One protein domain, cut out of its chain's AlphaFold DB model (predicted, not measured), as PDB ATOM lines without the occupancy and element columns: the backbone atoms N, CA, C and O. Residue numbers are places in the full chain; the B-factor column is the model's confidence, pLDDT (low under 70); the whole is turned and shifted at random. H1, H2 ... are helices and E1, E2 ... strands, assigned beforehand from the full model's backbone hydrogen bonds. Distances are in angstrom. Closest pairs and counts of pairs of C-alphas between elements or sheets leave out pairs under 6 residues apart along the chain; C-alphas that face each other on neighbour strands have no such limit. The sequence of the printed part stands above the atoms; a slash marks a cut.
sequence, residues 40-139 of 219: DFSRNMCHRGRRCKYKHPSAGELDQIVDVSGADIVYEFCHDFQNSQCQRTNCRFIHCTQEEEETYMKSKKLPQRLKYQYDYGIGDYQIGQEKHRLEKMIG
ATOM      1  N   ASP A  40     -33.973 -55.718 -32.677       79.38
ATOM      2  CA  ASP A  40     -34.550 -54.559 -33.367       79.38
ATOM      3  C   ASP A  40     -35.282 -53.645 -32.376       79.38
ATOM      4  O   ASP A  40     -35.262 -52.427 -32.523       79.38
ATOM      5  N   PHE A  41     -35.936 -54.222 -31.359       80.69
ATOM      6  CA  PHE A  41     -36.677 -53.465 -30.348       80.69
ATOM      7  C   PHE A  41     -35.739 -52.660 -29.470       80.69
ATOM      8  O   PHE A  41     -36.024 -51.499 -29.214       80.69
ATOM      9  N   SER A  42     -34.609 -53.245 -29.068       76.56
ATOM     10  CA  SER A  42     -33.634 -52.535 -28.245       76.56
ATOM     11  C   SER A  42     -33.093 -51.279 -28.942       76.56
ATOM     12  O   SER A  42     -32.804 -50.297 -28.275       76.56
ATOM     13  N   ARG A  43     -33.045 -51.264 -30.284       70.69
ATOM     14  CA  ARG A  43     -32.652 -50.101 -31.107       70.69
ATOM     15  C   ARG A  43     -33.823 -49.215 -31.546       70.69
ATOM     16  O   ARG A  43     -33.652 -48.376 -32.424       70.69
ATOM     17  N   ASN A  44     -35.024 -49.437 -31.017       68.50
ATOM     18  CA  ASN A  44     -36.257 -48.753 -31.421       68.50
ATOM     19  C   ASN A  44     -36.617 -48.909 -32.919       68.50
ATOM     20  O   ASN A  44     -37.385 -48.121 -33.465       68.50
ATOM     21  N   MET A  45     -36.112 -49.954 -33.586       70.81
ATOM     22  CA  MET A  45     -36.364 -50.255 -35.007       70.81
ATOM     23  C   MET A  45     -37.444 -51.330 -35.213       70.81
ATOM     24  O   MET A  45     -37.815 -51.649 -36.341       70.81
ATOM     25  N   CYS A  46     -37.960 -51.933 -34.137       76.12
ATOM     26  CA  CYS A  46     -38.975 -52.976 -34.253       76.12
ATOM     27  C   CYS A  46     -40.391 -52.399 -34.356       76.12
ATOM     28  O   CYS A  46     -40.958 -51.922 -33.376       76.12
ATOM     29  N   HIS A  47     -41.024 -52.564 -35.518       79.69
ATOM     30  CA  HIS A  47     -42.416 -52.150 -35.749       79.69
ATOM     31  C   HIS A  47     -43.454 -53.252 -35.470       79.69
ATOM     32  O   HIS A  47     -44.655 -53.035 -35.603       79.69
ATOM     33  N   ARG A  48     -43.010 -54.454 -35.072       77.94
ATOM     34  CA  ARG A  48     -43.886 -55.627 -34.870       77.94
ATOM     35  C   ARG A  48     -44.693 -55.560 -33.564       77.94
ATOM     36  O   ARG A  48     -45.680 -56.281 -33.413       77.94
ATOM     37  N   GLY A  49     -44.290 -54.705 -32.619       75.88
ATOM     38  CA  GLY A  49     -44.952 -54.543 -31.320       75.88
ATOM     39  C   GLY A  49     -45.116 -55.877 -30.578       75.88
ATOM     40  O   GLY A  49     -44.222 -56.718 -30.602       75.88
ATOM     41  N   ARG A  50     -46.292 -56.105 -29.977       77.94
ATOM     42  CA  ARG A  50     -46.628 -57.352 -29.256       77.94
ATOM     43  C   ARG A  50     -46.690 -58.611 -30.137       77.94
ATOM     44  O   ARG A  50     -46.740 -59.711 -29.606       77.94
ATOM     45  N   ARG A  51     -46.689 -58.468 -31.469       79.12
ATOM     46  CA  ARG A  51     -46.677 -59.591 -32.427       79.12
ATOM     47  C   ARG A  51     -45.258 -60.045 -32.788       79.12
ATOM     48  O   ARG A  51     -45.087 -60.909 -33.644       79.12
ATOM     49  N   CYS A  52     -44.229 -59.449 -32.186       82.62
ATOM     50  CA  CYS A  52     -42.853 -59.864 -32.420       82.62
ATOM     51  C   CYS A  52     -42.595 -61.277 -31.870       82.62
ATOM     52  O   CYS A  52     -43.042 -61.623 -30.779       82.62
ATOM     53  N   LYS A  53     -41.821 -62.086 -32.608       84.06
ATOM     54  CA  LYS A  53     -41.368 -63.417 -32.162       84.06
ATOM     55  C   LYS A  53     -40.473 -63.342 -30.910       84.06
ATOM     56  O   LYS A  53     -40.422 -64.303 -30.144       84.06
ATOM     57  N   TYR A  54     -39.785 -62.217 -30.728       85.19
ATOM     58  CA  TYR A  54     -38.804 -61.950 -29.672       85.19
ATOM     59  C   TYR A  54     -39.392 -61.070 -28.556       85.19
ATOM     60  O   TYR A  54     -40.359 -60.344 -28.791       85.19
ATOM     61  N   LYS A  55     -38.799 -61.099 -27.351       83.31
ATOM     62  CA  LYS A  55     -39.323 -60.365 -26.186       83.31
ATOM     63  C   LYS A  55     -39.126 -58.854 -26.345       83.31
ATOM     64  O   LYS A  55     -38.032 -58.396 -26.675       83.31
ATOM     65  N   HIS A  56     -40.182 -58.087 -26.089       80.81
ATOM     66  CA  HIS A  56     -40.133 -56.635 -25.925       80.81
ATOM     67  C   HIS A  56     -40.453 -56.341 -24.455       80.81
ATOM     68  O   HIS A  56     -41.604 -56.555 -24.068       80.81
ATOM     69  N   PRO A  57     -39.480 -55.939 -23.617       78.00
ATOM     70  CA  PRO A  57     -39.780 -55.570 -22.240       78.00
ATOM     71  C   PRO A  57     -40.771 -54.399 -22.218       78.00
ATOM     72  O   PRO A  57     -40.659 -53.452 -23.002       78.00
ATOM     73  N   SER A  58     -41.787 -54.506 -21.365       70.88
ATOM     74  CA  SER A  58     -42.764 -53.438 -21.157       70.88
ATOM     75  C   SER A  58     -42.125 -52.246 -20.433       70.88
ATOM     76  O   SER A  58     -41.097 -52.393 -19.777       70.88
ATOM     77  N   ALA A  59     -42.734 -51.058 -20.520       68.12
ATOM     78  CA  ALA A  59     -42.242 -49.879 -19.796       68.12
ATOM     79  C   ALA A  59     -42.135 -50.147 -18.282       68.12
ATOM     80  O   ALA A  59     -41.113 -49.851 -17.676       68.12
ATOM     81  N   GLY A  60     -43.130 -50.832 -17.708       69.56
ATOM     82  CA  GLY A  60     -43.099 -51.241 -16.304       69.56
ATOM     83  C   GLY A  60     -42.028 -52.284 -15.970       69.56
ATOM     84  O   GLY A  60     -41.574 -52.324 -14.838       69.56
ATOM     85  N   GLU A  61     -41.594 -53.119 -16.922       71.00
ATOM     86  CA  GLU A  61     -40.450 -54.032 -16.733       71.00
ATOM     87  C   GLU A  61     -39.099 -53.319 -16.823       71.00
ATOM     88  O   GLU A  61     -38.128 -53.771 -16.227       71.00
ATOM     89  N   LEU A  62     -39.012 -52.224 -17.575       72.81
ATOM     90  CA  LEU A  62     -37.774 -51.462 -17.733       72.81
ATOM     91  C   LEU A  62     -37.471 -50.574 -16.521       72.81
ATOM     92  O   LEU A  62     -36.297 -50.362 -16.216       72.81
ATOM     93  N   ASP A  63     -38.505 -50.134 -15.805       74.69
ATOM     94  CA  ASP A  63     -38.372 -49.365 -14.560       74.69
ATOM     95  C   ASP A  63     -38.163 -50.248 -13.320       74.69
ATOM     96  O   ASP A  63     -37.874 -49.743 -12.236       74.69
ATOM     97  N   GLN A  64     -38.277 -51.573 -13.456       80.69
ATOM     98  CA  GLN A  64     -37.991 -52.481 -12.348       80.69
ATOM     99  C   GLN A  64     -36.532 -52.362 -11.917       80.69
ATOM    100  O   GLN A  64     -35.607 -52.384 -12.730       80.69
ATOM    101  N   ILE A  65     -36.337 -52.266 -10.608       83.88
ATOM    102  CA  ILE A  65     -35.022 -52.248  -9.987       83.88
ATOM    103  C   ILE A  65     -34.547 -53.690  -9.830       83.88
ATOM    104  O   ILE A  65     -35.193 -54.482  -9.142       83.88
ATOM    105  N   VAL A  66     -33.412 -54.019 -10.439       85.31
ATOM    106  CA  VAL A  66     -32.769 -55.325 -10.291       85.31
ATOM    107  C   VAL A  66     -31.554 -55.228  -9.382       85.31
ATOM    108  O   VAL A  66     -30.797 -54.259  -9.422       85.31
ATOM    109  N   ASP A  67     -31.383 -56.236  -8.533       84.94
ATOM    110  CA  ASP A  67     -30.182 -56.382  -7.722       84.94
ATOM    111  C   ASP A  67     -29.069 -56.973  -8.591       84.94
ATOM    112  O   ASP A  67     -29.219 -58.061  -9.151       84.94
ATOM    113  N   VAL A  68     -27.975 -56.228  -8.744       83.44
ATOM    114  CA  VAL A  68     -26.812 -56.640  -9.538       83.44
ATOM    115  C   VAL A  68     -25.585 -56.902  -8.667       83.44
ATOM    116  O   VAL A  68     -24.499 -57.109  -9.197       83.44
ATOM    117  N   SER A  69     -25.745 -56.947  -7.340       81.00
ATOM    118  CA  SER A  69     -24.654 -57.241  -6.400       81.00
ATOM    119  C   SER A  69     -23.989 -58.604  -6.634       81.00
ATOM    120  O   SER A  69     -22.810 -58.760  -6.331       81.00
ATOM    121  N   GLY A  70     -24.720 -59.570  -7.197       78.62
ATOM    122  CA  GLY A  70     -24.207 -60.897  -7.550       78.62
ATOM    123  C   GLY A  70     -23.582 -61.009  -8.945       78.62
ATOM    124  O   GLY A  70     -23.213 -62.111  -9.340       78.62
ATOM    125  N   ALA A  71     -23.506 -59.922  -9.719       77.94
ATOM    126  CA  ALA A  71     -22.844 -59.923 -11.019       77.94
ATOM    127  C   ALA A  71     -21.386 -59.465 -10.872       77.94
ATOM    128  O   ALA A  71     -21.129 -58.391 -10.337       77.94
ATOM    129  N   ASP A  72     -20.439 -60.205 -11.453       78.81
ATOM    130  CA  ASP A  72     -19.015 -59.814 -11.515       78.81
ATOM    131  C   ASP A  72     -18.752 -58.598 -12.435       78.81
ATOM    132  O   ASP A  72     -17.610 -58.211 -12.690       78.81
ATOM    133  N   ILE A  73     -19.811 -57.999 -12.980       82.06
ATOM    134  CA  ILE A  73     -19.753 -56.895 -13.934       82.06
ATOM    135  C   ILE A  73     -19.776 -55.572 -13.172       82.06
ATOM    136  O   ILE A  73     -20.732 -55.258 -12.462       82.06
ATOM    137  N   VAL A  74     -18.747 -54.750 -13.387       83.94
ATOM    138  CA  VAL A  74     -18.715 -53.371 -12.895       83.94
ATOM    139  C   VAL A  74     -19.396 -52.466 -13.919       83.94
ATOM    140  O   VAL A  74     -18.890 -52.254 -15.021       83.94
ATOM    141  N   TYR A  75     -20.561 -51.939 -13.552       85.81
ATOM    142  CA  TYR A  75     -21.263 -50.940 -14.351       85.81
ATOM    143  C   TYR A  75     -20.564 -49.579 -14.234       85.81
ATOM    144  O   TYR A  75     -20.391 -49.060 -13.130       85.81
ATOM    145  N   GLU A  76     -20.169 -49.016 -15.378       88.06
ATOM    146  CA  GLU A  76     -19.500 -47.715 -15.491       88.06
ATOM    147  C   GLU A  76     -20.463 -46.659 -16.055       88.06
ATOM    148  O   GLU A  76     -21.154 -46.890 -17.058       88.06
ATOM    149  N   PHE A  77     -20.490 -45.484 -15.425       89.56
ATOM    150  CA  PHE A  77     -21.415 -44.398 -15.750       89.56
ATOM    151  C   PHE A  77     -20.769 -43.335 -16.631       89.56
ATOM    152  O   PHE A  77     -19.574 -43.055 -16.557       89.56
ATOM    153  N   CYS A  78     -21.571 -42.752 -17.517       89.50
ATOM    154  CA  CYS A  78     -21.101 -41.763 -18.470       89.50
ATOM    155  C   CYS A  78     -21.084 -40.364 -17.842       89.50
ATOM    156  O   CYS A  78     -22.111 -39.687 -17.797       89.50
ATOM    157  N   HIS A  79     -19.908 -39.886 -17.438       88.44
ATOM    158  CA  HIS A  79     -19.755 -38.515 -16.933       88.44
ATOM    159  C   HIS A  79     -20.011 -37.447 -18.011       88.44
ATOM    160  O   HIS A  79     -20.552 -36.384 -17.711       88.44
ATOM    161  N   ASP A  80     -19.699 -37.732 -19.282       86.56
ATOM    162  CA  ASP A  80     -20.022 -36.832 -20.399       86.56
ATOM    163  C   ASP A  80     -21.543 -36.622 -20.511       86.56
ATOM    164  O   ASP A  80     -21.998 -35.526 -20.825       86.56
ATOM    165  N   PHE A  81     -22.345 -37.661 -20.249       85.94
ATOM    166  CA  PHE A  81     -23.806 -37.572 -20.285       85.94
ATOM    167  C   PHE A  81     -24.345 -36.763 -19.105       85.94
ATOM    168  O   PHE A  81     -25.192 -35.895 -19.300       85.94
ATOM    169  N   GLN A  82     -23.801 -36.971 -17.905       85.00
ATOM    170  CA  GLN A  82     -24.169 -36.189 -16.720       85.00
ATOM    171  C   GLN A  82     -23.885 -34.692 -16.895       85.00
ATOM    172  O   GLN A  82     -24.662 -33.857 -16.444       85.00
ATOM    173  N   ASN A  83     -22.828 -34.349 -17.637       86.25
ATOM    174  CA  ASN A  83     -22.496 -32.971 -18.002       86.25
ATOM    175  C   ASN A  83     -23.212 -32.476 -19.276       86.25
ATOM    176  O   ASN A  83     -22.906 -31.389 -19.762       86.25
ATOM    177  N   SER A  84     -24.159 -33.250 -19.824       80.12
ATOM    178  CA  SER A  84     -24.913 -32.947 -21.054       80.12
ATOM    179  C   SER A  84     -24.055 -32.761 -22.320       80.12
ATOM    180  O   SER A  84     -24.436 -32.041 -23.240       80.12
ATOM    181  N   GLN A  85     -22.892 -33.413 -22.390       81.69
ATOM    182  CA  GLN A  85     -21.940 -33.332 -23.511       81.69
ATOM    183  C   GLN A  85     -21.829 -34.635 -24.320       81.69
ATOM    184  O   GLN A  85     -21.223 -34.648 -25.393       81.69
ATOM    185  N   CYS A  86     -22.414 -35.744 -23.855       82.31
ATOM    186  CA  CYS A  86     -22.368 -37.003 -24.596       82.31
ATOM    187  C   CYS A  86     -23.327 -36.991 -25.797       82.31
ATOM    188  O   CYS A  86     -24.541 -36.943 -25.634       82.31
ATOM    189  N   GLN A  87     -22.777 -37.116 -27.008       80.62
ATOM    190  CA  GLN A  87     -23.541 -37.256 -28.261       80.62
ATOM    191  C   GLN A  87     -23.366 -38.642 -28.911       80.62
ATOM    192  O   GLN A  87     -23.730 -38.860 -30.067       80.62
ATOM    193  N   ARG A  88     -22.756 -39.596 -28.194       78.75
ATOM    194  CA  ARG A  88     -22.446 -40.926 -28.734       78.75
ATOM    195  C   ARG A  88     -23.710 -41.783 -28.775       78.75
ATOM    196  O   ARG A  88     -24.283 -42.100 -27.740       78.75
ATOM    197  N   THR A  89     -24.090 -42.227 -29.971       70.75
ATOM    198  CA  THR A  89     -25.267 -43.086 -30.197       70.75
ATOM    199  C   THR A  89     -25.107 -44.499 -29.636       70.75
ATOM    200  O   THR A  89     -26.080 -45.104 -29.208       70.75
ATOM    201  N   ASN A  90     -23.878 -45.015 -29.584       74.19
ATOM    202  CA  ASN A  90     -23.533 -46.293 -28.953       74.19
ATOM    203  C   ASN A  90     -22.493 -46.044 -27.852       74.19
ATOM    204  O   ASN A  90     -21.340 -46.467 -27.960       74.19
ATOM    205  N   CYS A  91     -22.858 -45.253 -26.840       81.38
ATOM    206  CA  CYS A  91     -21.959 -44.992 -25.723       81.38
ATOM    207  C   CYS A  91     -21.701 -46.292 -24.948       81.38
ATOM    208  O   CYS A  91     -22.638 -46.991 -24.572       81.38
ATOM    209  N   ARG A  92     -20.422 -46.612 -24.712       82.94
ATOM    210  CA  ARG A  92     -20.015 -47.775 -23.902       82.94
ATOM    211  C   ARG A  92     -20.441 -47.628 -22.437       82.94
ATOM    212  O   ARG A  92     -20.618 -48.628 -21.750       82.94
ATOM    213  N   PHE A  93     -20.579 -46.390 -21.977       87.06
ATOM    214  CA  PHE A  93     -20.937 -46.052 -20.608       87.06
ATOM    215  C   PHE A  93     -22.445 -45.843 -20.470       87.06
ATOM    216  O   PHE A  93     -23.132 -45.449 -21.416       87.06
ATOM    217  N   ILE A  94     -22.955 -46.069 -19.265       88.25
ATOM    218  CA  ILE A  94     -24.382 -45.963 -18.968       88.25
ATOM    219  C   ILE A  94     -24.789 -44.493 -18.853       88.25
ATOM    220  O   ILE A  94     -24.163 -43.724 -18.126       88.25
ATOM    221  N   HIS A  95     -25.852 -44.106 -19.557       86.50
ATOM    222  CA  HIS A  95     -26.472 -42.789 -19.431       86.50
ATOM    223  C   HIS A  95     -27.538 -42.861 -18.337       86.50
ATOM    224  O   HIS A  95     -28.607 -43.444 -18.516       86.50
ATOM    225  N   CYS A  96     -27.236 -42.297 -17.178       86.00
ATOM    226  CA  CYS A  96     -28.174 -42.192 -16.071       86.00
ATOM    227  C   CYS A  96     -28.041 -40.830 -15.399       86.00
ATOM    228  O   CYS A  96     -27.070 -40.099 -15.629       86.00
ATOM    229  N   THR A  97     -29.016 -40.486 -14.564       86.31
ATOM    230  CA  THR A  97     -28.887 -39.299 -13.718       86.31
ATOM    231  C   THR A  97     -27.894 -39.564 -12.586       86.31
ATOM    232  O   THR A  97     -27.591 -40.712 -12.249       86.31
ATOM    233  N   GLN A  98     -27.381 -38.494 -11.981       86.75
ATOM    234  CA  GLN A  98     -26.480 -38.599 -10.833       86.75
ATOM    235  C   GLN A  98     -27.147 -39.306  -9.636       86.75
ATOM    236  O   GLN A  98     -26.505 -40.090  -8.944       86.75
ATOM    237  N   GLU A  99     -28.449 -39.088  -9.434       87.31
ATOM    238  CA  GLU A  99     -29.243 -39.734  -8.377       87.31
ATOM    239  C   GLU A  99     -29.283 -41.266  -8.531       87.31
ATOM    240  O   GLU A  99     -29.197 -42.018  -7.555       87.31
ATOM    241  N   GLU A 100     -29.389 -41.751  -9.771       86.12
ATOM    242  CA  GLU A 100     -29.403 -43.183 -10.072       86.12
ATOM    243  C   GLU A 100     -28.031 -43.824  -9.890       86.12
ATOM    244  O   GLU A 100     -27.942 -44.931  -9.354       86.12
ATOM    245  N   GLU A 101     -26.966 -43.121 -10.282       88.75
ATOM    246  CA  GLU A 101     -25.599 -43.556 -10.004       88.75
ATOM    247  C   GLU A 101     -25.372 -43.668  -8.494       88.75
ATOM    248  O   GLU A 101     -24.907 -44.701  -8.018       88.75
ATOM    249  N   GLU A 102     -25.754 -42.652  -7.719       88.75
ATOM    250  CA  GLU A 102     -25.601 -42.668  -6.263       88.75
ATOM    251  C   GLU A 102     -26.373 -43.835  -5.625       88.75
ATOM    252  O   GLU A 102     -25.858 -44.533  -4.743       88.75
ATOM    253  N   THR A 103     -27.589 -44.097  -6.113       87.62
ATOM    254  CA  THR A 103     -28.404 -45.238  -5.679       87.62
ATOM    255  C   THR A 103     -27.701 -46.559  -5.970       87.62
ATOM    256  O   THR A 103     -27.640 -47.426  -5.093       87.62
ATOM    257  N   TYR A 104     -27.121 -46.714  -7.160       87.81
ATOM    258  CA  TYR A 104     -26.327 -47.888  -7.502       87.81
ATOM    259  C   TYR A 104     -25.074 -48.004  -6.624       87.81
ATOM    260  O   TYR A 104     -24.777 -49.091  -6.128       87.81
ATOM    261  N   MET A 105     -24.362 -46.908  -6.358       87.06
ATOM    262  CA  MET A 105     -23.162 -46.939  -5.516       87.06
ATOM    263  C   MET A 105     -23.476 -47.375  -4.082       87.06
ATOM    264  O   MET A 105     -22.716 -48.155  -3.507       87.06
ATOM    265  N   LYS A 106     -24.615 -46.934  -3.531       89.00
ATOM    266  CA  LYS A 106     -25.063 -47.282  -2.173       89.00
ATOM    267  C   LYS A 106     -25.672 -48.677  -2.068       89.00
ATOM    268  O   LYS A 106     -25.406 -49.386  -1.105       89.00
ATOM    269  N   SER A 107     -26.530 -49.048  -3.016       88.06
ATOM    270  CA  SER A 107     -27.379 -50.243  -2.899       88.06
ATOM    271  C   SER A 107     -26.966 -51.404  -3.799       88.06
ATOM    272  O   SER A 107     -27.461 -52.507  -3.598       88.06
ATOM    273  N   LYS A 108     -26.105 -51.165  -4.800       87.75
ATOM    274  CA  LYS A 108     -25.800 -52.102  -5.897       87.75
ATOM    275  C   LYS A 108     -27.041 -52.588  -6.650       87.75
ATOM    276  O   LYS A 108     -27.025 -53.641  -7.283       87.75
ATOM    277  N   LYS A 109     -28.111 -51.794  -6.622       87.19
ATOM    278  CA  LYS A 109     -29.321 -52.020  -7.405       87.19
ATOM    279  C   LYS A 109     -29.341 -51.089  -8.604       87.19
ATOM    280  O   LYS A 109     -28.984 -49.918  -8.490       87.19
ATOM    281  N   LEU A 110     -29.763 -51.615  -9.744       86.12
ATOM    282  CA  LEU A 110     -29.761 -50.904 -11.012       86.12
ATOM    283  C   LEU A 110     -31.134 -51.059 -11.682       86.12
ATOM    284  O   LEU A 110     -31.640 -52.177 -11.767       86.12
ATOM    285  N   PRO A 111     -31.756 -49.979 -12.180       85.81
ATOM    286  CA  PRO A 111     -32.902 -50.086 -13.069       85.81
ATOM    287  C   PRO A 111     -32.607 -51.004 -14.254       85.81
ATOM    288  O   PRO A 111     -31.559 -50.905 -14.905       85.81
ATOM    289  N   GLN A 112     -33.561 -51.865 -14.583       84.12
ATOM    290  CA  GLN A 112     -33.436 -52.832 -15.661       84.12
ATOM    291  C   GLN A 112     -33.123 -52.128 -16.995       84.12
ATOM    292  O   GLN A 112     -32.297 -52.623 -17.760       84.12
ATOM    293  N   ARG A 113     -33.683 -50.936 -17.249       83.81
ATOM    294  CA  ARG A 113     -33.348 -50.093 -18.414       83.81
ATOM    295  C   ARG A 113     -31.854 -49.770 -18.546       83.81
ATOM    296  O   ARG A 113     -31.336 -49.791 -19.658       83.81
ATOM    297  N   LEU A 114     -31.156 -49.510 -17.439       86.00
ATOM    298  CA  LEU A 114     -29.727 -49.182 -17.444       86.00
ATOM    299  C   LEU A 114     -28.889 -50.438 -17.690       86.00
ATOM    300  O   LEU A 114     -27.924 -50.405 -18.453       86.00
ATOM    301  N   LYS A 115     -29.318 -51.575 -17.127       85.25
ATOM    302  CA  LYS A 115     -28.739 -52.883 -17.449       85.25
ATOM    303  C   LYS A 115     -28.871 -53.196 -18.943       85.25
ATOM    304  O   LYS A 115     -27.900 -53.598 -19.573       85.25
ATOM    305  N   TYR A 116     -30.048 -52.957 -19.526       79.12
ATOM    306  CA  TYR A 116     -30.279 -53.098 -20.967       79.12
ATOM    307  C   TYR A 116     -29.369 -52.181 -21.792       79.12
ATOM    308  O   TYR A 116     -28.793 -52.616 -22.787       79.12
ATOM    309  N   GLN A 117     -29.218 -50.921 -21.392       81.69
ATOM    310  CA  GLN A 117     -28.313 -49.994 -22.068       81.69
ATOM    311  C   GLN A 117     -26.874 -50.528 -22.110       81.69
ATOM    312  O   GLN A 117     -26.258 -50.505 -23.176       81.69
ATOM    313  N   TYR A 118     -26.379 -51.064 -20.991       83.69
ATOM    314  CA  TYR A 118     -25.052 -51.672 -20.908       83.69
ATOM    315  C   TYR A 118     -24.936 -52.944 -21.766       83.69
ATOM    316  O   TYR A 118     -24.072 -53.023 -22.636       83.69
ATOM    317  N   ASP A 119     -25.846 -53.909 -21.582       82.00
ATOM    318  CA  ASP A 119     -25.799 -55.223 -22.244       82.00
ATOM    319  C   ASP A 119     -25.867 -55.119 -23.780       82.00
ATOM    320  O   ASP A 119     -25.320 -55.958 -24.499       82.00
ATOM    321  N   TYR A 120     -26.558 -54.097 -24.298       74.56
ATOM    322  CA  TYR A 120     -26.789 -53.926 -25.733       74.56
ATOM    323  C   TYR A 120     -26.027 -52.748 -26.358       74.56
ATOM    324  O   TYR A 120     -26.108 -52.581 -27.581       74.56
ATOM    325  N   GLY A 121     -25.281 -51.969 -25.562       66.62
ATOM    326  CA  GLY A 121     -24.450 -50.849 -26.019       66.62
ATOM    327  C   GLY A 121     -25.242 -49.730 -26.694       66.62
ATOM    328  O   GLY A 121     -24.810 -49.198 -27.716       66.62
ATOM    329  N   ILE A 122     -26.436 -49.433 -26.176       65.06
ATOM    330  CA  ILE A 122     -27.390 -48.501 -26.790       65.06
ATOM    331  C   ILE A 122     -27.343 -47.190 -26.017       65.06
ATOM    332  O   ILE A 122     -27.792 -47.132 -24.876       65.06
ATOM    333  N   GLY A 123     -26.785 -46.142 -26.624       58.44
ATOM    334  CA  GLY A 123     -26.852 -44.790 -26.076       58.44
ATOM    335  C   GLY A 123     -28.300 -44.297 -26.077       58.44
ATOM    336  O   GLY A 123     -29.001 -44.436 -27.075       58.44
ATOM    337  N   ASP A 124     -28.726 -43.777 -24.928       57.06
ATOM    338  CA  ASP A 124     -30.050 -43.235 -24.607       57.06
ATOM    339  C   ASP A 124     -31.291 -43.989 -25.120       57.06
ATOM    340  O   ASP A 124     -31.837 -43.758 -26.202       57.06
ATOM    341  N   TYR A 125     -31.880 -44.762 -24.203       48.72
ATOM    342  CA  TYR A 125     -33.292 -45.157 -24.233       48.72
ATOM    343  C   TYR A 125     -34.254 -43.943 -24.133       48.72
ATOM    344  O   TYR A 125     -35.458 -44.077 -24.374       48.72
ATOM    345  N   GLN A 126     -33.744 -42.729 -23.865       49.41
ATOM    346  CA  GLN A 126     -34.503 -41.470 -23.841       49.41
ATOM    347  C   GLN A 126     -35.210 -41.104 -25.166       49.41
ATOM    348  O   GLN A 126     -36.023 -40.182 -25.185       49.41
ATOM    349  N   ILE A 127     -35.037 -41.871 -26.249       44.69
ATOM    350  CA  ILE A 127     -35.911 -41.810 -27.440       44.69
ATOM    351  C   ILE A 127     -37.370 -42.227 -27.108       44.69
ATOM    352  O   ILE A 127     -38.295 -41.948 -27.873       44.69
ATOM    353  N   GLY A 128     -37.631 -42.824 -25.938       45.84
ATOM    354  CA  GLY A 128     -38.987 -43.038 -25.414       45.84
ATOM    355  C   GLY A 128     -39.637 -41.802 -24.770       45.84
ATOM    356  O   GLY A 128     -40.855 -41.651 -24.848       45.84
ATOM    357  N   GLN A 129     -38.860 -40.888 -24.177       44.84
ATOM    358  CA  GLN A 129     -39.409 -39.662 -23.579       44.84
ATOM    359  C   GLN A 129     -39.610 -38.559 -24.617       44.84
ATOM    360  O   GLN A 129     -40.610 -37.851 -24.541       44.84
ATOM    361  N   GLU A 130     -38.760 -38.482 -25.648       45.72
ATOM    362  CA  GLU A 130     -39.028 -37.630 -26.814       45.72
ATOM    363  C   GLU A 130     -40.284 -38.115 -27.547       45.72
ATOM    364  O   GLU A 130     -41.094 -37.307 -27.979       45.72
ATOM    365  N   LYS A 131     -40.529 -39.434 -27.597       45.38
ATOM    366  CA  LYS A 131     -41.796 -39.987 -28.091       45.38
ATOM    367  C   LYS A 131     -42.970 -39.625 -27.190       45.38
ATOM    368  O   LYS A 131     -44.005 -39.334 -27.749       45.38
ATOM    369  N   HIS A 132     -42.821 -39.549 -25.865       43.50
ATOM    370  CA  HIS A 132     -43.884 -39.090 -24.960       43.50
ATOM    371  C   HIS A 132     -44.122 -37.570 -25.033       43.50
ATOM    372  O   HIS A 132     -45.253 -37.112 -24.927       43.50
ATOM    373  N   ARG A 133     -43.078 -36.767 -25.267       45.41
ATOM    374  CA  ARG A 133     -43.159 -35.308 -25.449       45.41
ATOM    375  C   ARG A 133     -43.722 -34.952 -26.828       45.41
ATOM    376  O   ARG A 133     -44.594 -34.092 -26.934       45.41
ATOM    377  N   LEU A 134     -43.314 -35.697 -27.854       46.53
ATOM    378  CA  LEU A 134     -43.881 -35.655 -29.194       46.53
ATOM    379  C   LEU A 134     -45.283 -36.278 -29.219       46.53
ATOM    380  O   LEU A 134     -46.122 -35.722 -29.889       46.53
ATOM    381  N   GLU A 135     -45.607 -37.329 -28.457       48.91
ATOM    382  CA  GLU A 135     -46.971 -37.873 -28.258       48.91
ATOM    383  C   GLU A 135     -47.846 -36.937 -27.433       48.91
ATOM    384  O   GLU A 135     -49.052 -36.953 -27.604       48.91
ATOM    385  N   LYS A 136     -47.281 -36.086 -26.574       46.53
ATOM    386  CA  LYS A 136     -48.028 -35.035 -25.872       46.53
ATOM    387  C   LYS A 136     -48.306 -33.833 -26.784       46.53
ATOM    388  O   LYS A 136     -49.337 -33.191 -26.629       46.53
ATOM    389  N   MET A 137     -47.448 -33.578 -27.779       47.50
ATOM    390  CA  MET A 137     -47.701 -32.622 -28.875       47.50
ATOM    391  C   MET A 137     -48.549 -33.208 -30.024       47.50
ATOM    392  O   MET A 137     -49.318 -32.492 -30.654       47.50
ATOM    393  N   ILE A 138     -48.446 -34.512 -30.280       51.50
ATOM    394  CA  ILE A 138     -49.240 -35.310 -31.233       51.50
ATOM    395  C   ILE A 138     -50.514 -35.832 -30.547       51.50
ATOM    396  O   ILE A 138     -51.384 -36.367 -31.213       51.50
ATOM    397  N   GLY A 139     -50.698 -35.634 -29.242       45.25
ATOM    398  CA  GLY A 139     -51.829 -36.158 -28.463       45.25
ATOM    399  C   GLY A 139     -53.182 -35.561 -28.852       45.25
ATOM    400  O   GLY A 139     -54.216 -36.082 -28.462       45.25
TER     401      GLY A 139
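What this domain is: This is residues 40 to 139 of the 219 residues of an uncharacterized protein of Ciona savignyi (UniProt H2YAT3). Helix H4 lies near the middle of a body made largely of loops, with the small two-stranded ribbon E1 and E2 where H4 begins and helix H3 packed on E2. Short H1 meets the beginning of H4, short H2 lies away from the ribbon between two long links, and residues 129 to 139, of which 129 to 137 belong to H5, stick out as a free arm. The printed part has 100 residues, with five named helices and two named strands in the order H1, E1, H2, H3, E2, H4, H5; the sheet order is E1 - E2, antiparallel. The class is mostly helix, though under half of the residues, 44 of 100, are in named elements. The whole is compact, with a radius of gyration of the C-alphas of 14.4 A and spans of 38 by 31 by 22 A.

Where its parts are: Begin at Asp 40; residues 40 to 58 hold no named element. Find C-alpha 59 at (-42.242, -49.879, -19.796), where H1, residues 59 to 62, starts. E1 is residues 65 to 67 and H2 is residues 79 to 82. Next comes H3, residues 98 to 107, 14.1 A long, then E2, residues 109 to 111. H4, residues 112 to 120, runs 12.1 A from C-alpha 112 at (-33.436, -52.832, -15.661). H5, residues 127 to 137, runs 15.0 A to C-alpha 137 at (-47.701, -32.622, -28.875).

How they stand to each other: Look first at E1 and E2, antiparallel neighbours at 144 degrees: N 66 and O 110 are 2.9 A apart, as are N 110 and O 66, both within hydrogen-bond range. The closest C-alphas of H3 and E2 are those of Tyr 104 and Leu 110, 5.8 A apart. H1 and H4 only just touch, with 3 pairs of C-alphas within 8 A, the closest being those of Leu 62 and Arg 113 at 4.7 A. H2 and H3 are close but not clearly touching; their closest C-alphas, of Gln 82 and Gln 98, are 6.8 A apart. H5 touches no helix, and H4 and H5 are apart. In H3, H4 and H5 every O i to N i+4 pair is within hydrogen-bond range; H1 and H2 are too short for such a pair.

The domain as a whole: The two C-alphas farthest apart are those of Asp 72 and Gly 139, at 43.9 A. The printed part has no cut. The links E1 to H2 and H2 to H3 are long, with 11 and 15 residues. The mean pLDDT of the printed part is 75.8; look for values under 70 at residue 44, residues 59 to 60 and residues 121 to 139, and note that H5 has a mean of 46.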